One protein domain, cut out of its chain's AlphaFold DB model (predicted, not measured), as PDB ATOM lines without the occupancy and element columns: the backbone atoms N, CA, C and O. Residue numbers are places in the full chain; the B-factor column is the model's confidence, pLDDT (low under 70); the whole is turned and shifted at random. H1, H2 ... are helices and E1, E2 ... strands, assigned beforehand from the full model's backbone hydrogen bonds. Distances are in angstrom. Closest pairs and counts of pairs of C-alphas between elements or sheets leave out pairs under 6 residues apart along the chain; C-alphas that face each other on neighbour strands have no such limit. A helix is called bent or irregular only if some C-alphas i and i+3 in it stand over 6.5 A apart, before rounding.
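AT A GLANCE: This is residues 424 to 570 of the 570 residues of the protein "MYND-type domain-containing protein" of Fibularhizoctonia sp. CBS 109695 (UniProt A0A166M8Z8). A strongly twisted sheet of five strands curls round helix H1, with the short helix H2 on the same face and the longer H4 over the opposite face; these are three layers, helices on both faces of one sheet. H3 only grazes the sheet, and residues 553 to 558 stick out from the body. The printed part has 147 residues with four named helices and five named strands, in the order H1 H2 E1 E2 H3 H4 E3 E4 E5. The sheet is mixed, in the order E2 E1 E3 E4 E5, and the class is mixed, helices and strands. The whole is compact, with a radius of gyration of the C-alphas of 15.2 A and spans of 42 by 36 by 32 A.

IN THESE COORDINATES: Begin with the sheet's longest strand, E3, residues 525 to 536: find C-alpha 525 at (16.435, -28.333, 51.920) and follow 33.2 A to C-alpha 536. E4, residues 539 to 549, is 30.3 A long, and E5 is residues 562 to 569. E1 is residues 463 to 469 and E2 residues 480 to 486, each 19.2 A. H1, residues 424 to 439, starts at C-alpha 424 (17.891, -16.709, 29.481) and runs 22.5 A. H2 is residues 443 to 449 and H3 residues 490 to 497. H4, residues 503 to 519, runs 27.0 A to C-alpha 519 at (23.856, -36.974, 43.662); it has a kink of 27 degrees near residue 513 and is only just irregular, C-alphas 516 and 519 being 6.9 A apart.

HOW THE PARTS SIT: Look first at E1 and E3, parallel at 33 degrees, with N 467 and O 530 2.8 A apart. E1 and E2 form an antiparallel hairpin, with N 466 and O 483 at 2.8 A. E3, E4 and E5 are a meander, each strand the antiparallel neighbour of the one before; see N 527 and O 547 at 2.7 A, and N 546 and O 565 at 2.8 A. H1 comes closest to E5 at the C-alphas of Thr 431 and Val 564, 6.3 A. H2 comes closest to E1 at those of Val 449 and Arg 463, 5.5 A. H4 lies over E4 at a height over the sheet of 8.2 A and runs along the strands, at 23 degrees to E4 on the local plane. H3 and H4 are near each other. Every O i to N i+4 pair is within hydrogen-bond range in H1, against 2 of 3 in H2, 2 of 4 in H3 and 6 of 13 in H4, where 11 of 14 O i to N i+3 pairs are.

THE WHOLE: The C-alphas farthest apart, those of Lys 456 and Asp 475, are 45.0 A apart. The printed part has no cut. The links H2 to E1 and E4 to E5 are long. The mean pLDDT of the printed part is 75.3, with 48 residues under 70, among them 453 to 460, 513 to 522 and 552 to 560.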
ATOM      1  N   GLY A 424      16.992 -16.530  28.333       73.00
ATOM      2  CA  GLY A 424      17.891 -16.709  29.481       73.00
ATOM      3  C   GLY A 424      18.061 -15.475  30.397       73.00
ATOM      4  O   GLY A 424      18.203 -15.656  31.605       73.00
ATOM      5  N   PRO A 425      18.085 -14.223  29.892       70.31
ATOM      6  CA  PRO A 425      18.040 -13.028  30.740       70.31
ATOM      7  C   PRO A 425      16.774 -12.937  31.601       70.31
ATOM      8  O   PRO A 425      16.901 -12.751  32.809       70.31
ATOM      9  N   ASP A 426      15.597 -13.156  31.017       68.94
ATOM     10  CA  ASP A 426      14.308 -13.031  31.705       68.94
ATOM     11  C   ASP A 426      14.166 -14.096  32.794       68.94
ATOM     12  O   ASP A 426      13.806 -13.792  33.926       68.94
ATOM     13  N   LEU A 427      14.566 -15.340  32.503       73.50
ATOM     14  CA  LEU A 427      14.585 -16.411  33.506       73.50
ATOM     15  C   LEU A 427      15.509 -16.096  34.688       73.50
ATOM     16  O   LEU A 427      15.185 -16.458  35.815       73.50
ATOM     17  N   ARG A 428      16.644 -15.422  34.453       76.38
ATOM     18  CA  ARG A 428      17.556 -15.000  35.530       76.38
ATOM     19  C   ARG A 428      16.970 -13.874  36.371       76.38
ATOM     20  O   ARG A 428      17.134 -13.895  37.586       76.38
ATOM     21  N   PHE A 429      16.292 -12.919  35.742       73.56
ATOM     22  CA  PHE A 429      15.574 -11.874  36.465       73.56
ATOM     23  C   PHE A 429      14.474 -12.484  37.340       73.56
ATOM     24  O   PHE A 429      14.444 -12.252  38.545       73.56
ATOM     25  N   LEU A 430      13.650 -13.364  36.771       77.62
ATOM     26  CA  LEU A 430      12.592 -14.052  37.508       77.62
ATOM     27  C   LEU A 430      13.148 -14.939  38.623       77.62
ATOM     28  O   LEU A 430      12.584 -14.970  39.711       77.62
ATOM     29  N   THR A 431      14.288 -15.604  38.409       80.81
ATOM     30  CA  THR A 431      15.012 -16.307  39.481       80.81
ATOM     31  C   THR A 431      15.305 -15.373  40.644       80.81
ATOM     32  O   THR A 431      15.080 -15.744  41.792       80.81
ATOM     33  N   HIS A 432      15.798 -14.172  40.352       77.94
ATOM     34  CA  HIS A 432      16.151 -13.200  41.375       77.94
ATOM     35  C   HIS A 432      14.917 -12.696  42.134       77.94
ATOM     36  O   HIS A 432      14.925 -12.690  43.363       77.94
ATOM     37  N   VAL A 433      13.840 -12.367  41.415       79.81
ATOM     38  CA  VAL A 433      12.566 -11.911  41.994       79.81
ATOM     39  C   VAL A 433      11.951 -12.977  42.904       79.81
ATOM     40  O   VAL A 433      11.568 -12.684  44.037       79.81
ATOM     41  N   VAL A 434      11.899 -14.231  42.450       84.94
ATOM     42  CA  VAL A 434      11.305 -15.327  43.226       84.94
ATOM     43  C   VAL A 434      12.194 -15.714  44.412       84.94
ATOM     44  O   VAL A 434      11.690 -15.904  45.516       84.94
ATOM     45  N   ALA A 435      13.520 -15.742  44.242       85.44
ATOM     46  CA  ALA A 435      14.446 -15.982  45.351       85.44
ATOM     47  C   ALA A 435      14.376 -14.880  46.418       85.44
ATOM     48  O   ALA A 435      14.390 -15.189  47.607       85.44
ATOM     49  N   GLY A 436      14.285 -13.611  46.007       84.56
ATOM     50  CA  GLY A 436      14.089 -12.480  46.914       84.56
ATOM     51  C   GLY A 436      12.781 -12.599  47.693       84.56
ATOM     52  O   GLY A 436      12.791 -12.479  48.915       84.56
ATOM     53  N   GLY A 437      11.687 -12.941  47.004       86.38
ATOM     54  CA  GLY A 437      10.394 -13.193  47.640       86.38
ATOM     55  C   GLY A 437      10.480 -14.271  48.720       86.38
ATOM     56  O   GLY A 437      10.062 -14.026  49.845       86.38
ATOM     57  N   ILE A 438      11.102 -15.416  48.423       87.81
ATOM     58  CA  ILE A 438      11.253 -16.535  49.372       87.81
ATOM     59  C   ILE A 438      12.096 -16.159  50.588       87.81
ATOM     60  O   ILE A 438      11.774 -16.576  51.697       87.81
ATOM     61  N   LYS A 439      13.164 -15.373  50.410       85.94
ATOM     62  CA  LYS A 439      14.007 -14.931  51.535       85.94
ATOM     63  C   LYS A 439      13.221 -14.138  52.580       85.94
ATOM     64  O   LYS A 439      13.575 -14.214  53.753       85.94
ATOM     65  N   ASN A 440      12.177 -13.437  52.146       85.69
ATOM     66  CA  ASN A 440      11.341 -12.584  52.983       85.69
ATOM     67  C   ASN A 440      10.101 -13.304  53.537       85.69
ATOM     68  O   ASN A 440       9.304 -12.678  54.233       85.69
ATOM     69  N   LEU A 441       9.903 -14.590  53.230       89.69
ATOM     70  CA  LEU A 441       8.759 -15.332  53.754       89.69
ATOM     71  C   LEU A 441       8.970 -15.759  55.212       89.69
ATOM     72  O   LEU A 441      10.106 -16.053  55.604       89.69
ATOM     73  N   PRO A 442       7.879 -15.863  55.996       92.50
ATOM     74  CA  PRO A 442       7.921 -16.450  57.330       92.50
ATOM     75  C   PRO A 442       8.531 -17.853  57.294       92.50
ATOM     76  O   PRO A 442       8.246 -18.646  56.388       92.50
ATOM     77  N   VAL A 443       9.373 -18.166  58.280       88.69
ATOM     78  CA  VAL A 443      10.075 -19.456  58.353       88.69
ATOM     79  C   VAL A 443       9.072 -20.600  58.452       88.69
ATOM     80  O   VAL A 443       9.256 -21.618  57.800       88.69
ATOM     81  N   GLU A 444       7.959 -20.396  59.150       92.12
ATOM     82  CA  GLU A 444       6.886 -21.372  59.337       92.12
ATOM     83  C   GLU A 444       6.239 -21.749  57.999       92.12
ATOM     84  O   GLU A 444       5.965 -22.921  57.726       92.12
ATOM     85  N   LEU A 445       6.038 -20.756  57.123       92.06
ATOM     86  CA  LEU A 445       5.498 -20.985  55.788       92.06
ATOM     87  C   LEU A 445       6.478 -21.808  54.953       92.06
ATOM     88  O   LEU A 445       6.067 -22.761  54.293       92.06
ATOM     89  N   ILE A 446       7.768 -21.474  55.013       90.62
ATOM     90  CA  ILE A 446       8.819 -22.209  54.309       90.62
ATOM     91  C   ILE A 446       8.928 -23.641  54.843       90.62
ATOM     92  O   ILE A 446       8.939 -24.580  54.054       90.62
ATOM     93  N   GLU A 447       8.951 -23.834  56.159       88.94
ATOM     94  CA  GLU A 447       9.042 -25.148  56.802       88.94
ATOM     95  C   GLU A 447       7.833 -26.039  56.492       88.94
ATOM     96  O   GLU A 447       7.987 -27.252  56.352       88.94
ATOM     97  N   SER A 448       6.647 -25.450  56.291       89.62
ATOM     98  CA  SER A 448       5.429 -26.197  55.946       89.62
ATOM     99  C   SER A 448       5.486 -26.900  54.576       89.62
ATOM    100  O   SER A 448       4.789 -27.904  54.365       89.62
ATOM    101  N   VAL A 449       6.323 -26.392  53.662       88.75
ATOM    102  CA  VAL A 449       6.529 -26.900  52.288       88.75
ATOM    103  C   VAL A 449       7.925 -27.480  52.066       88.75
ATOM    104  O   VAL A 449       8.143 -28.222  51.111       88.75
ATOM    105  N   ALA A 450       8.883 -27.133  52.922       87.00
ATOM    106  CA  ALA A 450      10.268 -27.540  52.819       87.00
ATOM    107  C   ALA A 450      10.429 -29.050  52.982       87.00
ATOM    108  O   ALA A 450       9.797 -29.712  53.808       87.00
ATOM    109  N   HIS A 451      11.366 -29.600  52.220       80.88
ATOM    110  CA  HIS A 451      11.668 -31.013  52.271       80.88
ATOM    111  C   HIS A 451      13.136 -31.272  52.580       80.88
ATOM    112  O   HIS A 451      14.028 -30.909  51.810       80.88
ATOM    113  N   LYS A 452      13.380 -31.986  53.685       78.00
ATOM    114  CA  LYS A 452      14.701 -32.539  53.995       78.00
ATOM    115  C   LYS A 452      14.961 -33.752  53.100       78.00
ATOM    116  O   LYS A 452      14.137 -34.668  52.995       78.00
ATOM    117  N   THR A 453      16.109 -33.751  52.437       67.31
ATOM    118  CA  THR A 453      16.548 -34.791  51.494       67.31
ATOM    119  C   THR A 453      16.912 -36.120  52.170       67.31
ATOM    120  O   THR A 453      16.975 -37.138  51.487       67.31
ATOM    121  N   SER A 454      17.077 -36.151  53.500       61.50
ATOM    122  CA  SER A 454      17.556 -37.326  54.248       61.50
ATOM    123  C   SER A 454      16.499 -38.386  54.601       61.50
ATOM    124  O   SER A 454      16.863 -39.471  55.051       61.50
ATOM    125  N   SER A 455      15.201 -38.133  54.392       57.72
ATOM    126  CA  SER A 455      14.157 -39.129  54.691       57.72
ATOM    127  C   SER A 455      13.925 -40.070  53.503       57.72
ATOM    128  O   SER A 455      13.791 -39.633  52.360       57.72
ATOM    129  N   LYS A 456      13.879 -41.387  53.743       59.31
ATOM    130  CA  LYS A 456      13.473 -42.387  52.739       59.31
ATOM    131  C   LYS A 456      12.001 -42.129  52.351       59.31
ATOM    132  O   LYS A 456      11.096 -42.558  53.055       59.31
ATOM    133  N   LEU A 457      11.774 -41.363  51.273       51.22
ATOM    134  CA  LEU A 457      10.447 -40.989  50.748       51.22
ATOM    135  C   LEU A 457       9.653 -42.217  50.275       51.22
ATOM    136  O   LEU A 457      10.109 -42.914  49.368       51.22
ATOM    137  N   ALA A 458       8.426 -42.378  50.775       47.06
ATOM    138  CA  ALA A 458       7.449 -43.341  50.258       47.06
ATOM    139  C   ALA A 458       6.155 -42.708  49.697       47.06
ATOM    140  O   ALA A 458       5.291 -43.450  49.244       47.06
ATOM    141  N   SER A 459       6.000 -41.376  49.646       57.78
ATOM    142  CA  SER A 459       4.837 -40.768  48.971       57.78
ATOM    143  C   SER A 459       5.214 -39.618  48.024       57.78
ATOM    144  O   SER A 459       6.211 -38.920  48.260       57.78
ATOM    145  N   PRO A 460       4.459 -39.433  46.920       59.88
ATOM    146  CA  PRO A 460       4.585 -38.258  46.070       59.88
ATOM    147  C   PRO A 460       4.303 -37.011  46.910       59.88
ATOM    148  O   PRO A 460       3.243 -36.873  47.510       59.88
ATOM    149  N   ARG A 461       5.289 -36.118  46.975       70.62
ATOM    150  CA  ARG A 461       5.213 -34.879  47.749       70.62
ATOM    151  C   ARG A 461       4.166 -33.957  47.124       70.62
ATOM    152  O   ARG A 461       4.300 -33.542  45.972       70.62
ATOM    153  N   THR A 462       3.109 -33.678  47.878       80.56
ATOM    154  CA  THR A 462       1.922 -32.945  47.414       80.56
ATOM    155  C   THR A 462       1.950 -31.469  47.761       80.56
ATOM    156  O   THR A 462       1.080 -30.730  47.310       80.56
ATOM    157  N   ARG A 463       2.946 -31.030  48.533       87.88
ATOM    158  CA  ARG A 463       3.061 -29.647  48.980       87.88
ATOM    159  C   ARG A 463       3.972 -28.837  48.072       87.88
ATOM    160  O   ARG A 463       5.039 -29.309  47.694       87.88
ATOM    161  N   LEU A 464       3.555 -27.618  47.749       91.06
ATOM    162  CA  LEU A 464       4.381 -26.612  47.091       91.06
ATOM    163  C   LEU A 464       4.116 -25.217  47.642       91.06
ATOM    164  O   LEU A 464       3.063 -24.945  48.216       91.06
ATOM    165  N   LEU A 465       5.075 -24.323  47.442       92.06
ATOM    166  CA  LEU A 465       4.925 -22.902  47.688       92.06
ATOM    167  C   LEU A 465       4.365 -22.226  46.437       92.06
ATOM    168  O   LEU A 465       5.045 -22.128  45.416       92.06
ATOM    169  N   LEU A 466       3.131 -21.746  46.514       92.06
ATOM    170  CA  LEU A 466       2.526 -20.938  45.468       92.06
ATOM    171  C   LEU A 466       2.814 -19.465  45.736       92.06
ATOM    172  O   LEU A 466       2.374 -18.927  46.750       92.06
ATOM    173  N   MET A 467       3.492 -18.808  44.800       93.00
ATOM    174  CA  MET A 467       3.762 -17.374  44.821       93.00
ATOM    175  C   MET A 467       2.948 -16.699  43.721       93.00
ATOM    176  O   MET A 467       3.226 -16.879  42.537       93.00
ATOM    177  N   LYS A 468       1.925 -15.938  44.109       91.50
ATOM    178  CA  LYS A 468       1.100 -15.143  43.197       91.50
ATOM    179  C   LYS A 468       1.613 -13.713  43.191       91.50
ATOM    180  O   LYS A 468       1.592 -13.055  44.228       91.50
ATOM    181  N   TYR A 469       2.061 -13.251  42.033       89.69
ATOM    182  CA  TYR A 469       2.370 -11.846  41.815       89.69
ATOM    183  C   TYR A 469       1.100 -11.165  41.312       89.69
ATOM    184  O   TYR A 469       0.509 -11.618  40.330       89.69
ATOM    185  N   ASP A 470       0.655 -10.119  41.996       84.06
ATOM    186  CA  ASP A 470      -0.500  -9.328  41.576       84.06
ATOM    187  C   ASP A 470      -0.030  -7.922  41.203       84.06
ATOM    188  O   ASP A 470       0.831  -7.326  41.848       84.06
ATOM    189  N   ARG A 471      -0.568  -7.416  40.096       72.06
ATOM    190  CA  ARG A 471      -0.284  -6.065  39.621       72.06
ATOM    191  C   ARG A 471      -1.001  -5.025  40.477       72.06
ATOM    192  O   ARG A 471      -0.471  -3.934  40.638       72.06
ATOM    193  N   ALA A 472      -2.182  -5.361  40.997       71.44
ATOM    194  CA  ALA A 472      -2.985  -4.459  41.816       71.44
ATOM    195  C   ALA A 472      -2.398  -4.270  43.225       71.44
ATOM    196  O   ALA A 472      -2.569  -3.215  43.821       71.44
ATOM    197  N   SER A 473      -1.650  -5.253  43.734       62.53
ATOM    198  CA  SER A 473      -0.992  -5.182  45.045       62.53
ATOM    199  C   SER A 473       0.406  -4.548  44.993       62.53
ATOM    200  O   SER A 473       1.213  -4.710  45.902       62.53
ATOM    201  N   MET A 474       0.753  -3.833  43.918       55.22
ATOM    202  CA  MET A 474       1.955  -2.991  43.941       55.22
ATOM    203  C   MET A 474       1.752  -1.725  44.784       55.22
ATOM    204  O   MET A 474       2.726  -1.222  45.339       55.22
ATOM    205  N   ASP A 475       0.508  -1.264  44.941       48.28
ATOM    206  CA  ASP A 475       0.185  -0.021  45.651       48.28
ATOM    207  C   ASP A 475       0.313  -0.144  47.183       48.28
ATOM    208  O   ASP A 475       0.525   0.855  47.867       48.28
ATOM    209  N   ASP A 476       0.239  -1.359  47.737       58.47
ATOM    210  CA  ASP A 476       0.368  -1.629  49.180       58.47
ATOM    211  C   ASP A 476       1.774  -2.114  49.597       58.47
ATOM    212  O   ASP A 476       2.008  -2.461  50.757       58.47
ATOM    213  N   GLY A 477       2.727  -2.143  48.658       60.00
ATOM    214  CA  GLY A 477       4.086  -2.643  48.883       60.00
ATOM    215  C   GLY A 477       4.203  -4.173  48.942       60.00
ATOM    216  O   GLY A 477       5.317  -4.692  49.053       60.00
ATOM    217  N   THR A 478       3.103  -4.921  48.811       65.00
ATOM    218  CA  THR A 478       3.087  -6.388  48.789       65.00
ATOM    219  C   THR A 478       2.829  -6.923  47.380       65.00
ATOM    220  O   THR A 478       1.804  -7.524  47.068       65.00
ATOM    221  N   CYS A 479       3.829  -6.807  46.501       80.31
ATOM    222  CA  CYS A 479       3.716  -7.261  45.104       80.31
ATOM    223  C   CYS A 479       3.560  -8.791  44.929       80.31
ATOM    224  O   CYS A 479       3.455  -9.289  43.805       80.31
ATOM    225  N   MET A 480       3.614  -9.556  46.023       90.94
ATOM    226  CA  MET A 480       3.700 -11.010  46.010       90.94
ATOM    227  C   MET A 480       3.019 -11.614  47.240       90.94
ATOM    228  O   MET A 480       3.390 -11.333  48.378       90.94
ATOM    229  N   LYS A 481       2.046 -12.496  46.994       92.00
ATOM    230  CA  LYS A 481       1.371 -13.305  48.011       92.00
ATOM    231  C   LYS A 481       1.853 -14.747  47.913       92.00
ATOM    232  O   LYS A 481       1.666 -15.397  46.883       92.00
ATOM    233  N   ALA A 482       2.443 -15.260  48.988       93.19
ATOM    234  CA  ALA A 482       2.875 -16.651  49.070       93.19
ATOM    235  C   ALA A 482       1.923 -17.484  49.931       93.19
ATOM    236  O   ALA A 482       1.464 -17.039  50.980       93.19
ATOM    237  N   THR A 483       1.639 -18.706  49.492       93.19
ATOM    238  CA  THR A 483       0.771 -19.656  50.200       93.19
ATOM    239  C   THR A 483       1.304 -21.075  50.041       93.19
ATOM    240  O   THR A 483       1.813 -21.436  48.979       93.19
ATOM    241  N   ALA A 484       1.204 -21.886  51.093       92.50
ATOM    242  CA  ALA A 484       1.523 -23.305  51.030       92.50
ATOM    243  C   ALA A 484       0.313 -24.066  50.487       92.50
ATOM    244  O   ALA A 484      -0.778 -24.004  51.049       92.50
ATOM    245  N   VAL A 485       0.510 -24.786  49.391       89.44
ATOM    246  CA  VAL A 485      -0.544 -25.528  48.704       89.44
ATOM    247  C   VAL A 485      -0.257 -27.005  48.832       89.44
ATOM    248  O   VAL A 485       0.781 -27.470  48.382       89.44
ATOM    249  N   ASP A 486      -1.201 -27.740  49.408       88.56
ATOM    250  CA  ASP A 486      -1.224 -29.203  49.415       88.56
ATOM    251  C   ASP A 486      -2.222 -29.724  48.367       88.56
ATOM    252  O   ASP A 486      -3.425 -29.502  48.505       88.56
ATOM    253  N   PHE A 487      -1.734 -30.404  47.323       82.38
ATOM    254  CA  PHE A 487      -2.552 -30.964  46.239       82.38
ATOM    255  C   PHE A 487      -3.522 -32.062  46.685       82.38
ATOM    256  O   PHE A 487      -4.430 -32.409  45.919       82.38
ATOM    257  N   ASP A 488      -3.330 -32.633  47.873       83.25
ATOM    258  CA  ASP A 488      -4.245 -33.632  48.420       83.25
ATOM    259  C   ASP A 488      -5.336 -33.002  49.288       83.25
ATOM    260  O   ASP A 488      -6.398 -33.602  49.466       83.25
ATOM    261  N   ASN A 489      -5.151 -31.753  49.723       83.75
ATOM    262  CA  ASN A 489      -6.185 -31.006  50.421       83.75
ATOM    263  C   ASN A 489      -7.267 -30.531  49.434       83.75
ATOM    264  O   ASN A 489      -7.022 -29.697  48.560       83.75
ATOM    265  N   LEU A 490      -8.488 -31.055  49.591       71.75
ATOM    266  CA  LEU A 490      -9.654 -30.725  48.760       71.75
ATOM    267  C   LEU A 490      -9.981 -29.224  48.754       71.75
ATOM    268  O   LEU A 490     -10.409 -28.723  47.718       71.75
ATOM    269  N   ALA A 491      -9.718 -28.501  49.848       78.50
ATOM    270  CA  ALA A 491      -9.970 -27.062  49.931       78.50
ATOM    271  C   ALA A 491      -9.077 -26.246  48.980       78.50
ATOM    272  O   ALA A 491      -9.494 -25.214  48.475       78.50
ATOM    273  N   HIS A 492      -7.865 -26.723  48.680       76.62
ATOM    274  CA  HIS A 492      -6.980 -26.068  47.713       76.62
ATOM    275  C   HIS A 492      -7.278 -26.473  46.266       76.62
ATOM    276  O   HIS A 492      -6.849 -25.797  45.330       76.62
ATOM    277  N   LYS A 493      -7.998 -27.584  46.053       67.62
ATOM    278  CA  LYS A 493      -8.303 -28.070  44.703       67.62
ATOM    279  C   LYS A 493      -9.288 -27.172  43.971       67.62
ATOM    280  O   LYS A 493      -9.130 -27.055  42.764       67.62
ATOM    281  N   SER A 494     -10.246 -26.532  44.645       66.38
ATOM    282  CA  SER A 494     -11.216 -25.643  43.983       66.38
ATOM    283  C   SER A 494     -10.544 -24.445  43.312       66.38
ATOM    284  O   SER A 494     -10.853 -24.128  42.166       66.38
ATOM    285  N   ASP A 495      -9.556 -23.844  43.980       65.00
ATOM    286  CA  ASP A 495      -8.834 -22.672  43.472       65.00
ATOM    287  C   ASP A 495      -7.887 -23.028  42.315       65.00
ATOM    288  O   ASP A 495      -7.609 -22.203  41.445       65.00
ATOM    289  N   PHE A 496      -7.390 -24.269  42.289       68.88
ATOM    290  CA  PHE A 496      -6.459 -24.755  41.270       68.88
ATOM    291  C   PHE A 496      -7.133 -25.439  40.083       68.88
ATOM    292  O   PHE A 496      -6.664 -25.277  38.957       68.88
ATOM    293  N   SER A 497      -8.198 -26.216  40.297       62.62
ATOM    294  CA  SER A 497      -8.825 -27.007  39.233       62.62
ATOM    295  C   SER A 497      -9.533 -26.126  38.213       62.62
ATOM    296  O   SER A 497      -9.550 -26.470  37.036       62.62
ATOM    297  N   ALA A 498     -10.084 -24.992  38.655       63.94
ATOM    298  CA  ALA A 498     -10.717 -24.020  37.773       63.94
ATOM    299  C   ALA A 498      -9.691 -23.262  36.917       63.94
ATOM    300  O   ALA A 498      -9.951 -22.978  35.752       63.94
ATOM    301  N   ALA A 499      -8.518 -22.956  37.477       60.84
ATOM    302  CA  ALA A 499      -7.524 -22.127  36.807       60.84
ATOM    303  C   ALA A 499      -6.512 -22.940  35.975       60.84
ATOM    304  O   ALA A 499      -6.078 -22.470  34.928       60.84
ATOM    305  N   TYR A 500      -6.126 -24.151  36.412       69.06
ATOM    306  CA  TYR A 500      -5.037 -24.920  35.788       69.06
ATOM    307  C   TYR A 500      -5.158 -26.446  35.981       69.06
ATOM    308  O   TYR A 500      -4.406 -27.039  36.766       69.06
ATOM    309  N   PRO A 501      -6.022 -27.133  35.215       66.75
ATOM    310  CA  PRO A 501      -6.235 -28.581  35.343       66.75
ATOM    311  C   PRO A 501      -4.966 -29.428  35.113       66.75
ATOM    312  O   PRO A 501      -4.821 -30.497  35.699       66.75
ATOM    313  N   LEU A 502      -4.000 -28.932  34.329       72.38
ATOM    314  CA  LEU A 502      -2.753 -29.643  34.000       72.38
ATOM    315  C   LEU A 502      -1.613 -29.420  35.004       72.38
ATOM    316  O   LEU A 502      -0.528 -29.986  34.858       72.38
ATOM    317  N   LEU A 503      -1.805 -28.572  36.015       72.50
ATOM    318  CA  LEU A 503      -0.699 -28.146  36.866       72.50
ATOM    319  C   LEU A 503      -0.192 -29.250  37.790       72.50
ATOM    320  O   LEU A 503       1.014 -29.364  37.989       72.50
ATOM    321  N   LYS A 504      -1.098 -30.089  38.308       76.44
ATOM    322  CA  LYS A 504      -0.734 -31.256  39.121       76.44
ATOM    323  C   LYS A 504       0.118 -32.238  38.314       76.44
ATOM    324  O   LYS A 504       1.127 -32.718  38.819       76.44
ATOM    325  N   GLU A 505      -0.245 -32.490  37.057       75.62
ATOM    326  CA  GLU A 505       0.519 -33.370  36.166       75.62
ATOM    327  C   GLU A 505       1.896 -32.772  35.840       75.62
ATOM    328  O   GLU A 505       2.917 -33.444  35.987       75.62
ATOM    329  N   LYS A 506       1.948 -31.482  35.473       71.75
ATOM    330  CA  LYS A 506       3.206 -30.759  35.224       71.75
ATOM    331  C   LYS A 506       4.116 -30.762  36.449       71.75
ATOM    332  O   LYS A 506       5.314 -30.995  36.313       71.75
ATOM    333  N   TRP A 507       3.545 -30.559  37.634       75.50
ATOM    334  CA  TRP A 507       4.247 -30.634  38.910       75.50
ATOM    335  C   TRP A 507       4.828 -32.026  39.157       75.50
ATOM    336  O   TRP A 507       6.020 -32.168  39.410       75.50
ATOM    337  N   GLN A 508       4.007 -33.068  39.030       75.75
ATOM    338  CA  GLN A 508       4.443 -34.452  39.210       75.75
ATOM    339  C   GLN A 508       5.541 -34.837  38.211       75.75
ATOM    340  O   GLN A 508       6.520 -35.482  38.591       75.75
ATOM    341  N   ARG A 509       5.430 -34.391  36.953       72.50
ATOM    342  CA  ARG A 509       6.458 -34.592  35.924       72.50
ATOM    343  C   ARG A 509       7.749 -33.851  36.279       72.50
ATOM    344  O   ARG A 509       8.809 -34.472  36.278       72.50
ATOM    345  N   ALA A 510       7.668 -32.577  36.659       68.69
ATOM    346  CA  ALA A 510       8.808 -31.786  37.118       68.69
ATOM    347  C   ALA A 510       9.514 -32.446  38.316       68.69
ATOM    348  O   ALA A 510      10.736 -32.585  38.339       68.69
ATOM    349  N   TRP A 511       8.739 -32.937  39.281       72.38
ATOM    350  CA  TRP A 511       9.265 -33.596  40.470       72.38
ATOM    351  C   TRP A 511       9.891 -34.962  40.172       72.38
ATOM    352  O   TRP A 511      10.872 -35.350  40.799       72.38
ATOM    353  N   SER A 512       9.390 -35.699  39.178       72.38
ATOM    354  CA  SER A 512      10.000 -36.973  38.772       72.38
ATOM    355  C   SER A 512      11.457 -36.815  38.304       72.38
ATOM    356  O   SER A 512      12.269 -37.721  38.509       72.38
ATOM    357  N   LEU A 513      11.814 -35.631  37.786       64.75
ATOM    358  CA  LEU A 513      13.176 -35.258  37.390       64.75
ATOM    359  C   LEU A 513      14.095 -34.965  38.595       64.75
ATOM    360  O   LEU A 513      15.317 -35.021  38.456       64.75
ATOM    361  N   GLU A 514      13.545 -34.732  39.795       67.00
ATOM    362  CA  GLU A 514      14.300 -34.531  41.046       67.00
ATOM    363  C   GLU A 514      15.125 -35.772  41.429       67.00
ATOM    364  O   GLU A 514      16.153 -35.654  42.094       67.00
ATOM    365  N   LYS A 515      14.759 -36.976  40.962       65.56
ATOM    366  CA  LYS A 515      15.582 -38.181  41.180       65.56
ATOM    367  C   LYS A 515      17.028 -37.999  40.687       65.56
ATOM    368  O   LYS A 515      17.922 -38.615  41.260       65.56
ATOM    369  N   ALA A 516      17.269 -37.111  39.717       57.91
ATOM    370  CA  ALA A 516      18.605 -36.757  39.238       57.91
ATOM    371  C   ALA A 516      19.384 -35.789  40.163       57.91
ATOM    372  O   ALA A 516      20.599 -35.680  40.034       57.91
ATOM    373  N   LEU A 517      18.721 -35.090  41.095       57.38
ATOM    374  CA  LEU A 517      19.343 -34.140  42.034       57.38
ATOM    375  C   LEU A 517      19.987 -34.813  43.253       57.38
ATOM    376  O   LEU A 517      20.802 -34.198  43.934       57.38
ATOM    377  N   LYS A 518      19.664 -36.082  43.522       60.44
ATOM    378  CA  LYS A 518      20.126 -36.814  44.714       60.44
ATOM    379  C   LYS A 518      21.637 -37.103  44.758       60.44
ATOM    380  O   LYS A 518      22.101 -37.669  45.741       60.44
ATOM    381  N   SER A 519      22.406 -36.734  43.732       56.66
ATOM    382  CA  SER A 519      23.856 -36.974  43.662       56.66
ATOM    383  C   SER A 519      24.719 -35.898  44.337       56.66
ATOM    384  O   SER A 519      25.932 -36.067  44.418       56.66
ATOM    385  N   SER A 520      24.132 -34.804  44.836       55.22
ATOM    386  CA  SER A 520      24.869 -33.652  45.366       55.22
ATOM    387  C   SER A 520      24.412 -33.301  46.789       55.22
ATOM    388  O   SER A 520      23.304 -32.821  46.978       55.22
ATOM    389  N   ASN A 521      25.288 -33.558  47.769       59.28
ATOM    390  CA  ASN A 521      25.280 -33.101  49.171       59.28
ATOM    391  C   ASN A 521      24.000 -33.331  50.018       59.28
ATOM    392  O   ASN A 521      22.951 -32.727  49.824       59.28
ATOM    393  N   GLN A 522      24.137 -34.156  51.063       63.97
ATOM    394  CA  GLN A 522      23.062 -34.707  51.911       63.97
ATOM    395  C   GLN A 522      22.291 -33.723  52.824       63.97
ATOM    396  O   GLN A 522      21.409 -34.168  53.557       63.97
ATOM    397  N   SER A 523      22.567 -32.416  52.810       72.38
ATOM    398  CA  SER A 523      21.983 -31.460  53.773       72.38
ATOM    399  C   SER A 523      21.092 -30.367  53.170       72.38
ATOM    400  O   SER A 523      20.572 -29.533  53.909       72.38
ATOM    401  N   GLN A 524      20.864 -30.351  51.854       79.88
ATOM    402  CA  GLN A 524      20.063 -29.285  51.245       79.88
ATOM    403  C   GLN A 524      18.563 -29.479  51.489       79.88
ATOM    404  O   GLN A 524      18.009 -30.567  51.291       79.88
ATOM    405  N   THR A 525      17.897 -28.393  51.883       84.31
ATOM    406  CA  THR A 525      16.435 -28.333  51.920       84.31
ATOM    407  C   THR A 525      15.940 -27.916  50.549       84.31
ATOM    408  O   THR A 525      16.406 -26.916  49.999       84.31
ATOM    409  N   VAL A 526      14.994 -28.678  50.010       87.06
ATOM    410  CA  VAL A 526      14.361 -28.384  48.725       87.06
ATOM    411  C   VAL A 526      12.991 -27.778  48.995       87.06
ATOM    412  O   VAL A 526      12.169 -28.390  49.678       87.06
ATOM    413  N   ILE A 527      12.751 -26.588  48.456       88.75
ATOM    414  CA  ILE A 527      11.467 -25.902  48.487       88.75
ATOM    415  C   ILE A 527      10.865 -25.983  47.076       88.75
ATOM    416  O   ILE A 527      11.385 -25.364  46.140       88.75
ATOM    417  N   PRO A 528       9.806 -26.780  46.889       89.06
ATOM    418  CA  PRO A 528       8.998 -26.760  45.677       89.06
ATOM    419  C   PRO A 528       8.302 -25.406  45.501       89.06
ATOM    420  O   PRO A 528       7.568 -24.996  46.393       89.06
ATOM    421  N   VAL A 529       8.495 -24.717  44.372       90.50
ATOM    422  CA  VAL A 529       7.883 -23.396  44.131       90.50
ATOM    423  C   VAL A 529       7.166 -23.350  42.794       90.50
ATOM    424  O   VAL A 529       7.693 -23.778  41.766       90.50
ATOM    425  N   LEU A 530       5.981 -22.757  42.812       90.00
ATOM    426  CA  LEU A 530       5.207 -22.364  41.650       90.00
ATOM    427  C   LEU A 530       4.985 -20.850  41.712       90.00
ATOM    428  O   LEU A 530       4.259 -20.360  42.572       90.00
ATOM    429  N   ALA A 531       5.592 -20.116  40.790       90.81
ATOM    430  CA  ALA A 531       5.378 -18.689  40.618       90.81
ATOM    431  C   ALA A 531       4.334 -18.442  39.520       90.81
ATOM    432  O   ALA A 531       4.467 -18.940  38.401       90.81
ATOM    433  N   MET A 532       3.307 -17.660  39.843       88.81
ATOM    434  CA  MET A 532       2.310 -17.152  38.906       88.81
ATOM    435  C   MET A 532       2.588 -15.676  38.654       88.81
ATOM    436  O   MET A 532       2.437 -14.854  39.557       88.81
ATOM    437  N   ILE A 533       3.008 -15.355  37.434       85.75
ATOM    438  CA  ILE A 533       3.403 -14.004  37.038       85.75
ATOM    439  C   ILE A 533       2.351 -13.464  36.065       85.75
ATOM    440  O   ILE A 533       2.083 -14.102  35.044       85.75
ATOM    441  N   PRO A 534       1.743 -12.303  36.339       80.00
ATOM    442  CA  PRO A 534       0.691 -11.764  35.496       80.00
ATOM    443  C   PRO A 534       1.298 -11.316  34.163       80.00
ATOM    444  O   PRO A 534       2.095 -10.381  34.110       80.00
ATOM    445  N   ARG A 535       0.920 -11.992  33.073       74.75
ATOM    446  CA  ARG A 535       1.311 -11.619  31.702       74.75
ATOM    447  C   ARG A 535       0.147 -10.951  30.971       74.75
ATOM    448  O   ARG A 535       0.340  -9.954  30.278       74.75
ATOM    449  N   ARG A 536      -1.065 -11.479  31.177       70.69
ATOM    450  CA  ARG A 536      -2.362 -10.904  30.788       70.69
ATOM    451  C   ARG A 536      -3.378 -11.118  31.920       70.69
ATOM    452  O   ARG A 536      -3.194 -12.063  32.686       70.69
ATOM    453  N   PRO A 537      -4.447 -10.304  32.019       62.81
ATOM    454  CA  PRO A 537      -5.436 -10.411  33.099       62.81
ATOM    455  C   PRO A 537      -6.062 -11.806  33.254       62.81
ATOM    456  O   PRO A 537      -6.376 -12.214  34.364       62.81
ATOM    457  N   SER A 538      -6.209 -12.547  32.153       70.12
ATOM    458  CA  SER A 538      -6.819 -13.882  32.123       70.12
ATOM    459  C   SER A 538      -5.816 -15.036  32.039       70.12
ATOM    460  O   SER A 538      -6.215 -16.191  32.137       70.12
ATOM    461  N   GLU A 539      -4.525 -14.753  31.835       74.75
ATOM    462  CA  GLU A 539      -3.504 -15.772  31.560       74.75
ATOM    463  C   GLU A 539      -2.195 -15.445  32.302       74.75
ATOM    464  O   GLU A 539      -1.256 -14.873  31.730       74.75
ATOM    465  N   PRO A 540      -2.116 -15.775  33.602       77.88
ATOM    466  CA  PRO A 540      -0.853 -15.783  34.323       77.88
ATOM    467  C   PRO A 540       0.131 -16.759  33.678       77.88
ATOM    468  O   PRO A 540      -0.205 -17.914  33.403       77.88
ATOM    469  N   GLN A 541       1.367 -16.306  33.496       82.19
ATOM    470  CA  GLN A 541       2.485 -17.173  33.166       82.19
ATOM    471  C   GLN A 541       2.850 -17.999  34.398       82.19
ATOM    472  O   GLN A 541       2.950 -17.461  35.504       82.19
ATOM    473  N   THR A 542       3.053 -19.302  34.217       83.44
ATOM    474  CA  THR A 542       3.316 -20.219  35.333       83.44
ATOM    475  C   THR A 542       4.721 -20.779  35.224       83.44
ATOM    476  O   THR A 542       5.124 -21.335  34.200       83.44
ATOM    477  N   ILE A 543       5.492 -20.631  36.297       86.19
ATOM    478  CA  ILE A 543       6.873 -21.099  36.351       86.19
ATOM    479  C   ILE A 543       7.039 -21.966  37.587       86.19
ATOM    480  O   ILE A 543       6.739 -21.550  38.701       86.19
ATOM    481  N   THR A 544       7.535 -23.180  37.392       85.12
ATOM    482  CA  THR A 544       7.833 -24.120  38.472       85.12
ATOM    483  C   THR A 544       9.335 -24.278  38.628       85.12
ATOM    484  O   THR A 544      10.076 -24.459  37.653       85.12
ATOM    485  N   GLY A 545       9.797 -24.204  39.868       86.94
ATOM    486  CA  GLY A 545      11.204 -24.305  40.218       86.94
ATOM    487  C   GLY A 545      11.418 -25.076  41.509       86.94
ATOM    488  O   GLY A 545      10.531 -25.191  42.354       86.94
ATOM    489  N   LEU A 546      12.627 -25.600  41.647       86.25
ATOM    490  CA  LEU A 546      13.145 -26.175  42.875       86.25
ATOM    491  C   LEU A 546      14.126 -25.183  43.468       86.25
ATOM    492  O   LEU A 546      15.099 -24.792  42.819       86.25
ATOM    493  N   PHE A 547      13.853 -24.780  44.697       86.31
ATOM    494  CA  PHE A 547      14.690 -23.856  45.436       86.31
ATOM    495  C   PHE A 547      15.477 -24.662  46.447       86.31
ATOM    496  O   PHE A 547      14.895 -25.304  47.316       86.31
ATOM    497  N   THR A 548      16.795 -24.666  46.319       83.94
ATOM    498  CA  THR A 548      17.664 -25.294  47.304       83.94
ATOM    499  C   THR A 548      18.289 -24.220  48.166       83.94
ATOM    500  O   THR A 548      18.818 -23.220  47.679       83.94
ATOM    501  N   ALA A 549      18.202 -24.417  49.472       81.38
ATOM    502  CA  ALA A 549      18.864 -23.557  50.431       81.38
ATOM    503  C   ALA A 549      19.421 -24.405  51.572       81.38
ATOM    504  O   ALA A 549      18.889 -25.468  51.917       81.38
ATOM    505  N   ASP A 550      20.534 -23.936  52.119       79.25
ATOM    506  CA  ASP A 550      21.125 -24.497  53.321       79.25
ATOM    507  C   ASP A 550      20.505 -23.800  54.535       79.25
ATOM    508  O   ASP A 550      20.858 -22.675  54.883       79.25
ATOM    509  N   TRP A 551      19.518 -24.459  55.137       70.62
ATOM    510  CA  TRP A 551      18.817 -23.964  56.326       70.62
ATOM    511  C   TRP A 551      19.448 -24.470  57.621       70.62
ATOM    512  O   TRP A 551      18.928 -24.206  58.699       70.62
ATOM    513  N   SER A 552      20.545 -25.230  57.535       63.28
ATOM    514  CA  SER A 552      21.115 -25.903  58.700       63.28
ATOM    515  C   SER A 552      21.878 -24.967  59.643       63.28
ATOM    516  O   SER A 552      22.129 -25.345  60.785       63.28
ATOM    517  N   SER A 553      22.194 -23.731  59.228       60.19
ATOM    518  CA  SER A 553      22.761 -22.729  60.131       60.19
ATOM    519  C   SER A 553      21.666 -21.857  60.742       60.19
ATOM    520  O   SER A 553      21.139 -20.969  60.073       60.19
ATOM    521  N   CYS A 554      21.388 -22.042  62.034       52.28
ATOM    522  CA  CYS A 554      20.558 -21.150  62.860       52.28
ATOM    523  C   CYS A 554      21.169 -19.747  63.064       52.28
ATOM    524  O   CYS A 554      20.839 -19.078  64.037       52.28
ATOM    525  N   ASP A 555      22.084 -19.311  62.198       67.38
ATOM    526  CA  ASP A 555      22.728 -18.008  62.283       67.38
ATOM    527  C   ASP A 555      21.913 -16.982  61.474       67.38
ATOM    528  O   ASP A 555      21.986 -16.985  60.239       67.38
ATOM    529  N   PRO A 556      21.125 -16.106  62.128       58.59
ATOM    530  CA  PRO A 556      20.353 -15.074  61.444       58.59
ATOM    531  C   PRO A 556      21.235 -14.047  60.714       58.59
ATOM    532  O   PRO A 556      20.729 -13.340  59.846       58.59
ATOM    533  N   ALA A 557      22.541 -13.968  61.017       55.31
ATOM    534  CA  ALA A 557      23.471 -13.053  60.356       55.31
ATOM    535  C   ALA A 557      24.013 -13.593  59.020       55.31
ATOM    536  O   ALA A 557      24.533 -12.828  58.202       55.31
ATOM    537  N   ARG A 558      23.885 -14.899  58.751       65.38
ATOM    538  CA  ARG A 558      24.346 -15.494  57.494       65.38
ATOM    539  C   ARG A 558      23.277 -15.316  56.423       65.38
ATOM    540  O   ARG A 558      22.210 -15.927  56.462       65.38
ATOM    541  N   THR A 559      23.564 -14.480  55.424       57.03
ATOM    542  CA  THR A 559      22.690 -14.303  54.260       57.03
ATOM    543  C   THR A 559      22.412 -15.654  53.608       57.03
ATOM    544  O   THR A 559      23.326 -16.283  53.074       57.03
ATOM    545  N   ARG A 560      21.146 -16.087  53.637       69.75
ATOM    546  CA  ARG A 560      20.687 -17.339  53.026       69.75
ATOM    547  C   ARG A 560      21.029 -17.328  51.539       69.75
ATOM    548  O   ARG A 560      20.477 -16.529  50.769       69.75
ATOM    549  N   GLU A 561      21.952 -18.188  51.130       71.44
ATOM    550  CA  GLU A 561      22.256 -18.387  49.720       71.44
ATOM    551  C   GLU A 561      21.218 -19.359  49.152       71.44
ATOM    552  O   GLU A 561      21.152 -20.531  49.520       71.44
ATOM    553  N   VAL A 562      20.326 -18.821  48.322       75.00
ATOM    554  CA  VAL A 562      19.216 -19.562  47.725       75.00
ATOM    555  C   VAL A 562      19.582 -19.841  46.278       75.00
ATOM    556  O   VAL A 562      19.780 -18.908  45.497       75.00
ATOM    557  N   ASN A 563      19.654 -21.118  45.920       77.25
ATOM    558  CA  ASN A 563      19.859 -21.562  44.552       77.25
ATOM    559  C   ASN A 563      18.520 -21.951  43.933       77.25
ATOM    560  O   ASN A 563      17.722 -22.663  44.536       77.25
ATOM    561  N   VAL A 564      18.276 -21.486  42.710       78.25
ATOM    562  CA  VAL A 564      17.019 -21.729  41.999       78.25
ATOM    563  C   VAL A 564      17.290 -22.550  40.762       78.25
ATOM    564  O   VAL A 564      18.081 -22.155  39.904       78.25
ATOM    565  N   ARG A 565      16.586 -23.670  40.637       77.88
ATOM    566  CA  ARG A 565      16.577 -24.478  39.424       77.88
ATOM    567  C   ARG A 565      15.168 -24.527  38.860       77.88
ATOM    568  O   ARG A 565      14.294 -25.182  39.419       77.88
ATOM    569  N   TRP A 566      14.947 -23.852  37.738       78.69
ATOM    570  CA  TRP A 566      13.685 -23.953  37.009       78.69
ATOM    571  C   TRP A 566      13.527 -25.347  36.413       78.69
ATOM    572  O   TRP A 566      14.467 -25.870  35.810       78.69
ATOM    573  N   VAL A 567      12.349 -25.941  36.595       71.25
ATOM    574  CA  VAL A 567      12.051 -27.288  36.097       71.25
ATOM    575  C   VAL A 567      11.096 -27.238  34.916       71.25
ATOM    576  O   VAL A 567      11.286 -27.961  33.944       71.25
ATOM    577  N   HIS A 568      10.100 -26.356  34.966       65.19
ATOM    578  CA  HIS A 568       9.150 -26.181  33.875       65.19
ATOM    579  C   HIS A 568       8.605 -24.751  33.856       65.19
ATOM    580  O   HIS A 568       8.365 -24.162  34.909       65.19
ATOM    581  N   HIS A 569       8.409 -24.200  32.661       64.38
ATOM    582  CA  HIS A 569       7.806 -22.889  32.442       64.38
ATOM    583  C   HIS A 569       6.806 -22.997  31.290       64.38
ATOM    584  O   HIS A 569       7.114 -23.637  30.283       64.38
ATOM    585  N   THR A 570       5.625 -22.398  31.451       57.44
ATOM    586  CA  THR A 570       4.614 -22.252  30.392       57.44
ATOM    587  C   THR A 570       4.034 -20.861  30.365       57.44
ATOM    588  O   THR A 570       3.727 -20.339  31.464       57.44
TER     589      THR A 570